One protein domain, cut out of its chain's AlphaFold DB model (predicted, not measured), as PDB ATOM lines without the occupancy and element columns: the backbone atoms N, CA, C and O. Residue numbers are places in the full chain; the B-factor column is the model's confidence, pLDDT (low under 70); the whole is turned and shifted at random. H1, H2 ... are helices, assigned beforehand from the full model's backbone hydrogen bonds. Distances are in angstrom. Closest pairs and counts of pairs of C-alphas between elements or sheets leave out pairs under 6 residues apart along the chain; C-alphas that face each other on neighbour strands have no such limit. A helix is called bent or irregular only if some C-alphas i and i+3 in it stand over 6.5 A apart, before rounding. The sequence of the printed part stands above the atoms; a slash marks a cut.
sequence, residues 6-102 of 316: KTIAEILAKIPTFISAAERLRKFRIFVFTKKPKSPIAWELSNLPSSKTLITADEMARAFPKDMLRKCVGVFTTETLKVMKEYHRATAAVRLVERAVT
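This is residues 6 to 102 of the 316 residues of the protein "ULP_PROTEASE domain-containing protein" of Phytophthora parasitica (UniProt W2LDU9). One long helix, H3, has a short helical hairpin, H1 and H2, packed on one side of it, and a long looping stretch without named elements, residues 28 to 77, reaches past the beginning of H3 to make the far end of an elongated shape. The printed part has 97 residues with three named helices, in the order H1, H2, H3, and no named strand. The class is all helix, though the helices hold 42 of the 97 residues. The whole is only just compact, close to loose, with a radius of gyration of the C-alphas of 15.1 A and spans of 51 by 28 by 17 A.

H1 is residues 6 to 12, 9.8 A long, beginning at C-alpha 6 (23.681, 31.339, -33.816). H2 is residues 18 to 27, 13.9 A long; it is irregular, with C-alphas 20 and 23 7.9 A apart. H3 is residues 78 to 102, 36.5 A long, ending at C-alpha 102 (51.775, 30.563, -19.657).

H1 and H2 form a helical hairpin and only just touch, with 3 pairs of C-alphas within 8 A, the closest those of Ile 11 and Ala 21 at 6.6 A; they run opposite ways at a shallow tilt of 29 degrees. H1 touches residues 83 to 87 of H3, closest at the C-alphas of Ala 9 and Val 83, 5.8 A, the same way at a steep tilt of 47 degrees. H2 touches residues 87 to 97 of H3, closest at the C-alphas of Phe 18 and Val 94, 5.9 A, opposite ways at a steep tilt of 65 degrees. The helix packing is only just mostly crossed, with 1 of 3 touching pairs at a shallow tilt. In H1 and H3 every O i to N i+4 pair is within hydrogen-bond range; in H2, 4 of 6 are. Residues 29 to 30 pair with residues 62 to 63, parallel.

The C-alphas of Ser 50 and Thr 102, the two farthest apart, are 52.6 A from each other. The printed part has no cut. H1 to H2 is a tight link; H2 to H3 is a long one of 50 residues. The mean pLDDT of the printed part is 89.0, and residue 72 is under 70.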
ATOM      1  N   LYS A   6      23.361  31.130 -32.396       93.12
ATOM      2  CA  LYS A   6      23.681  31.339 -33.816       93.12
ATOM      3  C   LYS A   6      25.011  32.060 -34.004       93.12
ATOM      4  O   LYS A   6      25.840  31.604 -34.782       93.12
ATOM      5  N   THR A   7      25.271  33.122 -33.237       92.38
ATOM      6  CA  THR A   7      26.570  33.812 -33.289       92.38
ATOM      7  C   THR A   7      27.727  32.875 -32.934       92.38
ATOM      8  O   THR A   7      28.815  32.988 -33.495       92.38
ATOM      9  N   ILE A   8      27.509  31.938 -32.004       94.31
ATOM     10  CA  ILE A   8      28.492  30.899 -31.680       94.31
ATOM     11  C   ILE A   8      28.685  29.936 -32.853       94.31
ATOM     12  O   ILE A   8      29.829  29.660 -33.205       94.31
ATOM     13  N   ALA A   9      27.611  29.482 -33.499       94.31
ATOM     14  CA  ALA A   9      27.700  28.635 -34.689       94.31
ATOM     15  C   ALA A   9      28.531  29.304 -35.800       94.31
ATOM     16  O   ALA A   9      29.437  28.689 -36.354       94.31
ATOM     17  N   GLU A  10      28.303  30.595 -36.055       94.06
ATOM     18  CA  GLU A  10      29.054  31.380 -37.045       94.06
ATOM     19  C   GLU A  10      30.548  31.512 -36.712       94.06
ATOM     20  O   GLU A  10      31.383  31.521 -37.617       94.06
ATOM     21  N   ILE A  11      30.906  31.626 -35.426       93.19
ATOM     22  CA  ILE A  11      32.312  31.621 -34.982       93.19
ATOM     23  C   ILE A  11      32.945  30.264 -35.277       93.19
ATOM     24  O   ILE A  11      34.040  30.194 -35.831       93.19
ATOM     25  N   LEU A  12      32.265  29.191 -34.873       93.62
ATOM     26  CA  LEU A  12      32.811  27.838 -34.913       93.62
ATOM     27  C   LEU A  12      32.875  27.270 -36.339       93.62
ATOM     28  O   LEU A  12      33.718  26.422 -36.609       93.62
ATOM     29  N   ALA A  13      32.065  27.790 -37.265       92.00
ATOM     30  CA  ALA A  13      32.095  27.408 -38.675       92.00
ATOM     31  C   ALA A  13      33.382  27.835 -39.412       92.00
ATOM     32  O   ALA A  13      33.712  27.258 -40.444       92.00
ATOM     33  N   LYS A  14      34.126  28.832 -38.908       90.19
ATOM     34  CA  LYS A  14      35.280  29.440 -39.602       90.19
ATOM     35  C   LYS A  14      36.645  28.873 -39.193       90.19
ATOM     36  O   LYS A  14      37.612  29.625 -39.191       90.19
ATOM     37  N   ILE A  15      36.730  27.593 -38.815       91.75
ATOM     38  CA  ILE A  15      37.967  26.961 -38.302       91.75
ATOM     39  C   ILE A  15      38.586  27.844 -37.192       91.75
ATOM     40  O   ILE A  15      39.592  28.528 -37.390       91.75
ATOM     41  N   PRO A  16      37.928  27.935 -36.025       95.56
ATOM     42  CA  PRO A  16      38.281  28.915 -35.009       95.56
ATOM     43  C   PRO A  16      39.668  28.627 -34.426       95.56
ATOM     44  O   PRO A  16      39.955  27.496 -34.044       95.56
ATOM     45  N   THR A  17      40.491  29.663 -34.278       97.38
ATOM     46  CA  THR A  17      41.774  29.614 -33.563       97.38
ATOM     47  C   THR A  17      41.652  30.378 -32.248       97.38
ATOM     48  O   THR A  17      40.641  31.044 -31.983       97.38
ATOM     49  N   PHE A  18      42.680  30.322 -31.400       96.69
ATOM     50  CA  PHE A  18      42.692  31.136 -30.185       96.69
ATOM     51  C   PHE A  18      42.540  32.627 -30.521       96.69
ATOM     52  O   PHE A  18      41.749  33.325 -29.886       96.69
ATOM     53  N   ILE A  19      43.257  33.098 -31.545       95.50
ATOM     54  CA  ILE A  19      43.271  34.508 -31.955       95.50
ATOM     55  C   ILE A  19      41.886  34.950 -32.435       95.50
ATOM     56  O   ILE A  19      41.409  36.007 -32.029       95.50
ATOM     57  N   SER A  20      41.215  34.144 -33.263       95.56
ATOM     58  CA  SER A  20      39.950  34.550 -33.884       95.56
ATOM     59  C   SER A  20      38.724  34.378 -32.981       95.56
ATOM     60  O   SER A  20      37.733  35.096 -33.149       95.56
ATOM     61  N   ALA A  21      38.760  33.445 -32.022       95.25
ATOM     62  CA  ALA A  21      37.561  33.029 -31.295       95.25
ATOM     63  C   ALA A  21      37.602  33.253 -29.777       95.25
ATOM     64  O   ALA A  21      36.541  33.455 -29.183       95.25
ATOM     65  N   ALA A  22      38.772  33.239 -29.125       95.25
ATOM     66  CA  ALA A  22      38.841  33.123 -27.664       95.25
ATOM     67  C   ALA A  22      38.087  34.238 -26.923       95.25
ATOM     68  O   ALA A  22      37.304  33.961 -26.014       95.25
ATOM     69  N   GLU A  23      38.269  35.497 -27.326       93.75
ATOM     70  CA  GLU A  23      37.603  36.632 -26.678       93.75
ATOM     71  C   GLU A  23      36.074  36.558 -26.816       93.75
ATOM     72  O   GLU A  23      35.341  36.779 -25.850       93.75
ATOM     73  N   ARG A  24      35.583  36.192 -28.005       91.69
ATOM     74  CA  ARG A  24      34.145  36.084 -28.284       91.69
ATOM     75  C   ARG A  24      33.516  34.916 -27.531       91.69
ATOM     76  O   ARG A  24      32.446  35.085 -26.953       91.69
ATOM     77  N   LEU A  25      34.201  33.771 -27.482       93.00
ATOM     78  CA  LEU A  25      33.752  32.601 -26.726       93.00
ATOM     79  C   LEU A  25      33.650  32.918 -25.225       93.00
ATOM     80  O   LEU A  25      32.637  32.596 -24.614       93.00
ATOM     81  N   ARG A  26      34.625  33.633 -24.639       90.94
ATOM     82  CA  ARG A  26      34.598  34.017 -23.209       90.94
ATOM     83  C   ARG A  26      33.427  34.928 -22.835       90.94
ATOM     84  O   ARG A  26      32.964  34.886 -21.698       90.94
ATOM     85  N   LYS A  27      32.956  35.766 -23.764       89.44
ATOM     86  CA  LYS A  27      31.816  36.666 -23.524       89.44
ATOM     87  C   LYS A  27      30.482  35.914 -23.456       89.44
ATOM     88  O   LYS A  27      29.507  36.461 -22.937       89.44
ATOM     89  N   PHE A  28      30.418  34.678 -23.960       90.62
ATOM     90  CA  PHE A  28      29.195  33.887 -23.947       90.62
ATOM     91  C   PHE A  28      28.952  33.241 -22.582       90.62
ATOM     92  O   PHE A  28      29.856  32.710 -21.937       90.62
ATOM     93  N   ARG A  29      27.707  33.306 -22.103       87.00
ATOM     94  CA  ARG A  29      27.362  32.883 -20.741       87.00
ATOM     95  C   ARG A  29      26.797  31.469 -20.721       87.00
ATOM     96  O   ARG A  29      26.090  31.047 -21.634       87.00
ATOM     97  N   ILE A  30      27.063  30.766 -19.626       89.31
ATOM     98  CA  ILE A  30      26.405  29.497 -19.314       89.31
ATOM     99  C   ILE A  30      25.082  29.775 -18.597       89.31
ATOM    100  O   ILE A  30      24.986  30.653 -17.737       89.31
ATOM    101  N   PHE A  31      24.041  29.040 -18.971       86.25
ATOM    102  CA  PHE A  31      22.754  29.061 -18.297       86.25
ATOM    103  C   PHE A  31      22.857  28.376 -16.930       86.25
ATOM    104  O   PHE A  31      23.449  27.306 -16.809       86.25
ATOM    105  N   VAL A  32      22.245  28.969 -15.906       84.12
ATOM    106  CA  VAL A  32      22.225  28.416 -14.548       84.12
ATOM    107  C   VAL A  32      20.832  27.869 -14.278       84.12
ATOM    108  O   VAL A  32      19.861  28.621 -14.230       84.12
ATOM    109  N   PHE A  33      20.731  26.550 -14.123       80.25
ATOM    110  CA  PHE A  33      19.477  25.895 -13.767       80.25
ATOM    111  C   PHE A  33      19.206  26.044 -12.265       80.25
ATOM    112  O   PHE A  33      20.055  25.700 -11.449       80.25
ATOM    113  N   THR A  34      18.008  26.502 -11.897       80.12
ATOM    114  CA  THR A  34      17.562  26.584 -10.492       80.12
ATOM    115  C   THR A  34      17.153  25.225  -9.921       80.12
ATOM    116  O   THR A  34      17.217  25.008  -8.715       80.12
ATOM    117  N   LYS A  35      16.738  24.289 -10.783       78.44
ATOM    118  CA  LYS A  35      16.410  22.898 -10.448       78.44
ATOM    119  C   LYS A  35      16.944  21.973 -11.532       78.44
ATOM    120  O   LYS A  35      17.015  22.367 -12.694       78.44
ATOM    121  N   LYS A  36      17.280  20.734 -11.169       75.19
ATOM    122  CA  LYS A  36      17.787  19.737 -12.118       75.19
ATOM    123  C   LYS A  36      16.682  19.349 -13.119       75.19
ATOM    124  O   LYS A  36      15.665  18.801 -12.692       75.19
ATOM    125  N   PRO A  37      16.842  19.615 -14.423       75.94
ATOM    126  CA  PRO A  37      15.868  19.230 -15.430       75.94
ATOM    127  C   PRO A  37      15.750  17.720 -15.623       75.94
ATOM    128  O   PRO A  37      16.672  16.950 -15.332       75.94
ATOM    129  N   LYS A  38      14.577  17.320 -16.122       74.88
ATOM    130  CA  LYS A  38      14.243  15.937 -16.472       74.88
ATOM    131  C   LYS A  38      15.012  15.493 -17.723       74.88
ATOM    132  O   LYS A  38      15.578  16.312 -18.448       74.88
ATOM    133  N   SER A  39      15.033  14.183 -17.966       76.81
ATOM    134  CA  SER A  39      15.555  13.631 -19.217       76.81
ATOM    135  C   SER A  39      14.775  14.203 -20.410       76.81
ATOM    136  O   SER A  39      13.552  14.341 -20.316       76.81
ATOM    137  N   PRO A  40      15.457  14.565 -21.507       76.62
ATOM    138  CA  PRO A  40      14.807  15.112 -22.683       76.62
ATOM    139  C   PRO A  40      13.977  14.021 -23.362       76.62
ATOM    140  O   PRO A  40      14.351  12.849 -23.356       76.62
ATOM    141  N   ILE A  41      12.864  14.427 -23.962       80.19
ATOM    142  CA  ILE A  41      12.061  13.581 -24.845       80.19
ATOM    143  C   ILE A  41      12.437  13.977 -26.271       80.19
ATOM    144  O   ILE A  41      12.406  15.166 -26.597       80.19
ATOM    145  N   ALA A  42      12.846  13.005 -27.084       83.25
ATOM    146  CA  ALA A  42      13.118  13.229 -28.498       83.25
ATOM    147  C   ALA A  42      11.795  13.322 -29.267       83.25
ATOM    148  O   ALA A  42      10.884  12.536 -29.018       83.25
ATOM    149  N   TRP A  43      11.710  14.277 -30.188       83.25
ATOM    150  CA  TRP A  43      10.548  14.492 -31.043       83.25
ATOM    151  C   TRP A  43      10.999  14.546 -32.495       83.25
ATOM    152  O   TRP A  43      12.019  15.166 -32.803       83.25
ATOM    153  N   GLU A  44      10.215  13.951 -33.387       85.38
ATOM    154  CA  GLU A  44      10.238  14.339 -34.794       85.38
ATOM    155  C   GLU A  44       9.490  15.662 -34.938       85.38
ATOM    156  O   GLU A  44       8.454  15.860 -34.301       85.38
ATOM    157  N   LEU A  45      10.007  16.579 -35.758       81.12
ATOM    158  CA  LEU A  45       9.441  17.926 -35.863       81.12
ATOM    159  C   LEU A  45       7.978  17.909 -36.336       81.12
ATOM    160  O   LEU A  45       7.170  18.688 -35.843       81.12
ATOM    161  N   SER A  46       7.639  16.983 -37.235       85.25
ATOM    162  CA  SER A  46       6.275  16.722 -37.716       85.25
ATOM    163  C   SER A  46       5.315  16.262 -36.614       85.25
ATOM    164  O   SER A  46       4.115  16.482 -36.726       85.25
ATOM    165  N   ASN A  47       5.842  15.654 -35.551       87.00
ATOM    166  CA  ASN A  47       5.090  15.051 -34.451       87.00
ATOM    167  C   ASN A  47       5.178  15.882 -33.159       87.00
ATOM    168  O   ASN A  47       4.865  15.389 -32.072       87.00
ATOM    169  N   LEU A  48       5.637  17.137 -33.246       85.31
ATOM    170  CA  LEU A  48       5.756  18.009 -32.086       85.31
ATOM    171  C   LEU A  48       4.356  18.433 -31.592       85.31
ATOM    172  O   LEU A  48       3.579  18.977 -32.378       85.31
ATOM    173  N   PRO A  49       4.017  18.245 -30.299       86.88
ATOM    174  CA  PRO A  49       2.727  18.676 -29.775       86.88
ATOM    175  C   PRO A  49       2.538  20.183 -29.953       86.88
ATOM    176  O   PRO A  49       3.449  20.954 -29.661       86.88
ATOM    177  N   SER A  50       1.334  20.613 -30.330       83.75
ATOM    178  CA  SER A  50       1.002  22.032 -30.544       83.75
ATOM    179  C   SER A  50       1.238  22.924 -29.315       83.75
ATOM    180  O   SER A  50       1.463  24.122 -29.448       83.75
ATOM    181  N   SER A  51       1.241  22.344 -28.111       85.81
ATOM    182  CA  SER A  51       1.555  23.026 -26.848       85.81
ATOM    183  C   SER A  51       3.055  23.259 -26.609       85.81
ATOM    184  O   SER A  51       3.434  23.844 -25.591       85.81
ATOM    185  N   LYS A  52       3.931  22.775 -27.494       84.12
ATOM    186  CA  LYS A  52       5.386  22.895 -27.380       84.12
ATOM    187  C   LYS A  52       5.928  23.840 -28.444       84.12
ATOM    188  O   LYS A  52       5.831  23.573 -29.635       84.12
ATOM    189  N   THR A  53       6.596  24.897 -28.001       86.81
ATOM    190  CA  THR A  53       7.310  25.814 -28.892       86.81
ATOM    191  C   THR A  53       8.758  25.366 -29.074       86.81
ATOM    192  O   THR A  53       9.457  25.084 -28.095       86.81
ATOM    193  N   LEU A  54       9.209  25.313 -30.329       87.50
ATOM    194  CA  LEU A  54      10.618  25.147 -30.669       87.50
ATOM    195  C   LEU A  54      11.366  26.447 -30.359       87.50
ATOM    196  O   LEU A  54      11.030  27.489 -30.909       87.50
ATOM    197  N   ILE A  55      12.393  26.373 -29.514       88.81
ATOM    198  CA  ILE A  55      13.276  27.506 -29.223       88.81
ATOM    199  C   ILE A  55      14.421  27.494 -30.238       88.81
ATOM    200  O   ILE A  55      15.142  26.498 -30.381       88.81
ATOM    201  N   THR A  56      14.596  28.604 -30.943       88.69
ATOM    202  CA  THR A  56      15.594  28.756 -32.004       88.69
ATOM    203  C   THR A  56      16.950  29.208 -31.455       88.69
ATOM    204  O   THR A  56      17.058  29.786 -30.374       88.69
ATOM    205  N   ALA A  57      18.025  28.963 -32.211       88.44
ATOM    206  CA  ALA A  57      19.382  29.345 -31.809       88.44
ATOM    207  C   ALA A  57      19.570  30.870 -31.648       88.44
ATOM    208  O   ALA A  57      20.435  31.300 -30.881       88.44
ATOM    209  N   ASP A  58      18.768  31.676 -32.349       91.31
ATOM    210  CA  ASP A  58      18.786  33.140 -32.267       91.31
ATOM    211  C   ASP A  58      18.237  33.665 -30.937       91.31
ATOM    212  O   ASP A  58      18.755  34.634 -30.385       91.31
ATOM    213  N   GLU A  59      17.250  32.973 -30.372       87.25
ATOM    214  CA  GLU A  59      16.605  33.339 -29.106       87.25
ATOM    215  C   GLU A  59      17.460  32.959 -27.883       87.25
ATOM    216  O   GLU A  59      17.229  33.420 -26.762       87.25
ATOM    217  N   MET A  60      18.482  32.120 -28.076       88.81
ATOM    218  CA  MET A  60      19.303  31.588 -26.994       88.81
ATOM    219  C   MET A  60      20.566  32.416 -26.756       88.81
ATOM    220  O   MET A  60      21.598  32.204 -27.385       88.81
ATOM    221  N   ALA A  61      20.532  33.285 -25.747       89.00
ATOM    222  CA  ALA A  61      21.692  34.085 -25.332       89.00
ATOM    223  C   ALA A  61      22.690  33.351 -24.404       89.00
ATOM    224  O   ALA A  61      23.646  33.958 -23.913       89.00
ATOM    225  N   ARG A  62      22.448  32.069 -24.080       88.94
ATOM    226  CA  ARG A  62      23.280  31.265 -23.163       88.94
ATOM    227  C   ARG A  62      23.352  29.802 -23.600       88.94
ATOM    228  O   ARG A  62      22.343  29.238 -24.013       88.94
ATOM    229  N   ALA A  63      24.513  29.166 -23.430       88.88
ATOM    230  CA  ALA A  63      24.662  27.716 -23.597       88.88
ATOM    231  C   ALA A  63      24.284  26.981 -22.310       88.88
ATOM    232  O   ALA A  63      24.550  27.460 -21.208       88.88
ATOM    233  N   PHE A  64      23.727  25.778 -22.423       89.75
ATOM    234  CA  PHE A  64      23.555  24.917 -21.253       89.75
ATOM    235  C   PHE A  64      24.903  24.405 -20.733       89.75
ATOM    236  O   PHE A  64      25.831  24.246 -21.525       89.75
ATOM    237  N   PRO A  65      25.034  24.111 -19.427       88.88
ATOM    238  CA  PRO A  65      26.181  23.388 -18.888       88.88
ATOM    239  C   PRO A  65      26.414  22.058 -19.622       88.88
ATOM    240  O   PRO A  65      25.466  21.400 -20.051       88.88
ATOM    241  N   LYS A  66      27.680  21.649 -19.768       88.00
ATOM    242  CA  LYS A  66      28.084  20.477 -20.567       88.00
ATOM    243  C   LYS A  66      27.397  19.182 -20.114       88.00
ATOM    244  O   LYS A  66      26.949  18.394 -20.943       88.00
ATOM    245  N   ASP A  67      27.310  18.974 -18.807       84.00
ATOM    246  CA  ASP A  67      26.654  17.840 -18.146       84.00
ATOM    247  C   ASP A  67      25.126  17.847 -18.319       84.00
ATOM    248  O   ASP A  67      24.474  16.802 -18.257       84.00
ATOM    249  N   MET A  68      24.569  19.016 -18.627       82.94
ATOM    250  CA  MET A  68      23.141  19.248 -18.811       82.94
ATOM    251  C   MET A  68      22.715  19.233 -20.280       82.94
ATOM    252  O   MET A  68      21.529  19.230 -20.569       82.94
ATOM    253  N   LEU A  69      23.635  19.093 -21.237       81.50
ATOM    254  CA  LEU A  69      23.269  18.906 -22.651       81.50
ATOM    255  C   LEU A  69      22.552  17.577 -22.927       81.50
ATOM    256  O   LEU A  69      21.983  17.389 -23.998       81.50
ATOM    257  N   ARG A  70      22.582  16.650 -21.963       77.25
ATOM    258  CA  ARG A  70      21.789  15.411 -21.966       77.25
ATOM    259  C   ARG A  70      20.480  15.542 -21.174       77.25
ATOM    260  O   ARG A  70      19.785  14.546 -21.016       77.25
ATOM    261  N   LYS A  71      20.183  16.726 -20.623       76.12
ATOM    262  CA  LYS A  71      19.057  17.042 -19.725       76.12
ATOM    263  C   LYS A  71      18.581  18.474 -19.979       76.12
ATOM    264  O   LYS A  71      19.045  19.413 -19.340       76.12
ATOM    265  N   CYS A  72      17.667  18.640 -20.925       67.50
ATOM    266  CA  CYS A  72      17.260  19.960 -21.407       67.50
ATOM    267  C   CYS A  72      15.887  20.376 -20.855       67.50
ATOM    268  O   CYS A  72      15.033  19.533 -20.580       67.50
ATOM    269  N   VAL A  73      15.662  21.689 -20.734       72.25
ATOM    270  CA  VAL A  73      14.327  22.280 -20.525       72.25
ATOM    271  C   VAL A  73      13.956  23.038 -21.785       72.25
ATOM    272  O   VAL A  73      14.645  23.993 -22.128       72.25
ATOM    273  N   GLY A  74      12.885  22.619 -22.449       80.06
ATOM    274  CA  GLY A  74      12.455  23.178 -23.731       80.06
ATOM    275  C   GLY A  74      12.695  22.220 -24.895       80.06
ATOM    276  O   GLY A  74      13.233  21.125 -24.716       80.06
ATOM    277  N   VAL A  75      12.246  22.634 -26.076       85.25
ATOM    278  CA  VAL A  75      12.388  21.884 -27.327       85.25
ATOM    279  C   VAL A  75      13.400  22.615 -28.197       85.25
ATOM    280  O   VAL A  75      13.263  23.813 -28.424       85.25
ATOM    281  N   PHE A  76      14.420  21.891 -28.658       88.06
ATOM    282  CA  PHE A  76      15.533  22.422 -29.443       88.06
ATOM    283  C   PHE A  76      15.857  21.463 -30.577       88.06
ATOM    284  O   PHE A  76      15.635  20.257 -30.461       88.06
ATOM    285  N   THR A  77      16.462  21.984 -31.637       88.88
ATOM    286  CA  THR A  77      17.018  21.138 -32.689       88.88
ATOM    287  C   THR A  77      18.290  20.435 -32.208       88.88
ATOM    288  O   THR A  77      19.027  20.928 -31.344       88.88
ATOM    289  N   THR A  78      18.590  19.285 -32.813       88.31
ATOM    290  CA  THR A  78      19.861  18.575 -32.600       88.31
ATOM    291  C   THR A  78      21.065  19.458 -32.941       88.31
ATOM    292  O   THR A  78      22.077  19.400 -32.242       88.31
ATOM    293  N   GLU A  79      20.941  20.318 -33.959       90.81
ATOM    294  CA  GLU A  79      21.994  21.252 -34.369       90.81
ATOM    295  C   GLU A  79      22.301  22.284 -33.277       90.81
ATOM    296  O   GLU A  79      23.458  22.467 -32.906       90.81
ATOM    297  N   THR A  80      21.279  22.869 -32.643       91.44
ATOM    298  CA  THR A  80      21.463  23.785 -31.503       91.44
ATOM    299  C   THR A  80      22.245  23.119 -30.364       91.44
ATOM    300  O   THR A  80      23.169  23.709 -29.796       91.44
ATOM    301  N   LEU A  81      21.930  21.858 -30.043       89.62
ATOM    302  CA  LEU A  81      22.655  21.104 -29.013       89.62
ATOM    303  C   LEU A  81      24.089  20.761 -29.441       89.62
ATOM    304  O   LEU A  81      24.990  20.740 -28.599       89.62
ATOM    305  N   LYS A  82      24.320  20.493 -30.730       92.19
ATOM    306  CA  LYS A  82      25.654  20.250 -31.292       92.19
ATOM    307  C   LYS A  82      26.539  21.490 -31.169       92.19
ATOM    308  O   LYS A  82      27.639  21.371 -30.627       92.19
ATOM    309  N   VAL A  83      26.029  22.669 -31.527       94.75
ATOM    310  CA  VAL A  83      26.744  23.947 -31.372       94.75
ATOM    311  C   VAL A  83      27.124  24.186 -29.909       94.75
ATOM    312  O   VAL A  83      28.252  24.576 -29.616       94.75
ATOM    313  N   MET A  84      26.244  23.878 -28.949       94.06
ATOM    314  CA  MET A  84      26.599  23.979 -27.528       94.06
ATOM    315  C   MET A  84      27.710  23.001 -27.123       94.06
ATOM    316  O   MET A  84      28.599  23.366 -26.353       94.06
ATOM    317  N   LYS A  85      27.699  21.758 -27.628       93.44
ATOM    318  CA  LYS A  85      28.791  20.798 -27.376       93.44
ATOM    319  C   LYS A  85      30.114  21.322 -27.934       93.44
ATOM    320  O   LYS A  85      31.138  21.229 -27.259       93.44
ATOM    321  N   GLU A  86      30.098  21.868 -29.144       95.25
ATOM    322  CA  GLU A  86      31.267  22.467 -29.793       95.25
ATOM    323  C   GLU A  86      31.766  23.703 -29.054       95.25
ATOM    324  O   GLU A  86      32.963  23.811 -28.813       95.25
ATOM    325  N   TYR A  87      30.866  24.558 -28.572       95.88
ATOM    326  CA  TYR A  87      31.201  25.688 -27.712       95.88
ATOM    327  C   TYR A  87      31.990  25.261 -26.467       95.88
ATOM    328  O   TYR A  87      33.029  25.849 -26.155       95.88
ATOM    329  N   HIS A  88      31.546  24.210 -25.767       95.81
ATOM    330  CA  HIS A  88      32.273  23.687 -24.603       95.81
ATOM    331  C   HIS A  88      33.638  23.113 -24.977       95.81
ATOM    332  O   HIS A  88      34.600  23.321 -24.238       95.81
ATOM    333  N   ARG A  89      33.733  22.402 -26.109       95.69
ATOM    334  CA  ARG A  89      35.012  21.881 -26.618       95.69
ATOM    335  C   ARG A  89      35.978  23.017 -26.952       95.69
ATOM    336  O   ARG A  89      37.083  23.028 -26.423       95.69
ATOM    337  N   ALA A  90      35.536  24.010 -27.721       96.81
ATOM    338  CA  ALA A  90      36.341  25.169 -28.096       96.81
ATOM    339  C   ALA A  90      36.770  25.986 -26.867       96.81
ATOM    340  O   ALA A  90      37.925  26.381 -26.755       96.81
ATOM    341  N   THR A  91      35.880  26.187 -25.891       96.38
ATOM    342  CA  THR A  91      36.219  26.892 -24.641       96.38
ATOM    343  C   THR A  91      37.252  26.122 -23.814       96.38
ATOM    344  O   THR A  91      38.138  26.728 -23.212       96.38
ATOM    345  N   ALA A  92      37.170  24.788 -23.779       95.62
ATOM    346  CA  ALA A  92      38.193  23.965 -23.143       95.62
ATOM    347  C   ALA A  92      39.536  24.070 -23.883       95.62
ATOM    348  O   ALA A  92      40.557  24.281 -23.233       95.62
ATOM    349  N   ALA A  93      39.529  24.012 -25.218       97.00
ATOM    350  CA  ALA A  93      40.715  24.191 -26.054       97.00
ATOM    351  C   ALA A  93      41.387  25.556 -25.831       97.00
ATOM    352  O   ALA A  93      42.596  25.612 -25.618       97.00
ATOM    353  N   VAL A  94      40.611  26.645 -25.753       97.94
ATOM    354  CA  VAL A  94      41.116  27.988 -25.409       97.94
ATOM    355  C   VAL A  94      41.899  27.958 -24.096       97.94
ATOM    356  O   VAL A  94      43.026  28.443 -24.050       97.94
ATOM    357  N   ARG A  95      41.348  27.331 -23.048       96.56
ATOM    358  CA  ARG A  95      42.023  27.211 -21.742       96.56
ATOM    359  C   ARG A  95      43.305  26.382 -21.816       96.56
ATOM    360  O   ARG A  95      44.258  26.668 -21.093       96.56
ATOM    361  N   LEU A  96      43.336  25.347 -22.661       96.94
ATOM    362  CA  LEU A  96      44.547  24.554 -22.882       96.94
ATOM    363  C   LEU A  96      45.649  25.410 -23.516       96.94
ATOM    364  O   LEU A  96      46.771  25.386 -23.014       96.94
ATOM    365  N   VAL A  97      45.322  26.209 -24.540       98.06
ATOM    366  CA  VAL A  97      46.273  27.131 -25.188       98.06
ATOM    367  C   VAL A  97      46.808  28.156 -24.186       98.06
ATOM    368  O   VAL A  97      48.020  28.322 -24.079       98.06
ATOM    369  N   GLU A  98      45.946  28.805 -23.394       97.00
ATOM    370  CA  GLU A  98      46.379  29.780 -22.372       97.00
ATOM    371  C   GLU A  98      47.362  29.172 -21.379       97.00
ATOM    372  O   GLU A  98      48.407  29.753 -21.075       97.00
ATOM    373  N   ARG A  99      47.023  27.982 -20.877       97.69
ATOM    374  CA  ARG A  99      47.858  27.258 -19.928       97.69
ATOM    375  C   ARG A  99      49.195  26.875 -20.551       97.69
ATOM    376  O   ARG A  99      50.208  26.990 -19.873       97.69
ATOM    377  N   ALA A 100      49.200  26.434 -21.807       98.12
ATOM    378  CA  ALA A 100      50.421  26.074 -22.517       98.12
ATOM    379  C   ALA A 100      51.329  27.292 -22.729       98.12
ATOM    380  O   ALA A 100      52.501  27.237 -22.367       98.12
ATOM    381  N   VAL A 101      50.780  28.414 -23.203       97.88
ATOM    382  CA  VAL A 101      51.524  29.672 -23.398       97.88
ATOM    383  C   VAL A 101      52.105  30.181 -22.075       97.88
ATOM    384  O   VAL A 101      53.284  30.514 -22.010       97.88
ATOM    385  N   THR A 102      51.311  30.169 -21.002       97.88
ATOM    386  CA  THR A 102      51.775  30.563 -19.657       97.88
ATOM    387  C   THR A 102      52.858  29.619 -19.133       97.88
ATOM    388  O   THR A 102      53.776  30.028 -18.432       97.88
TER     389      THR A 102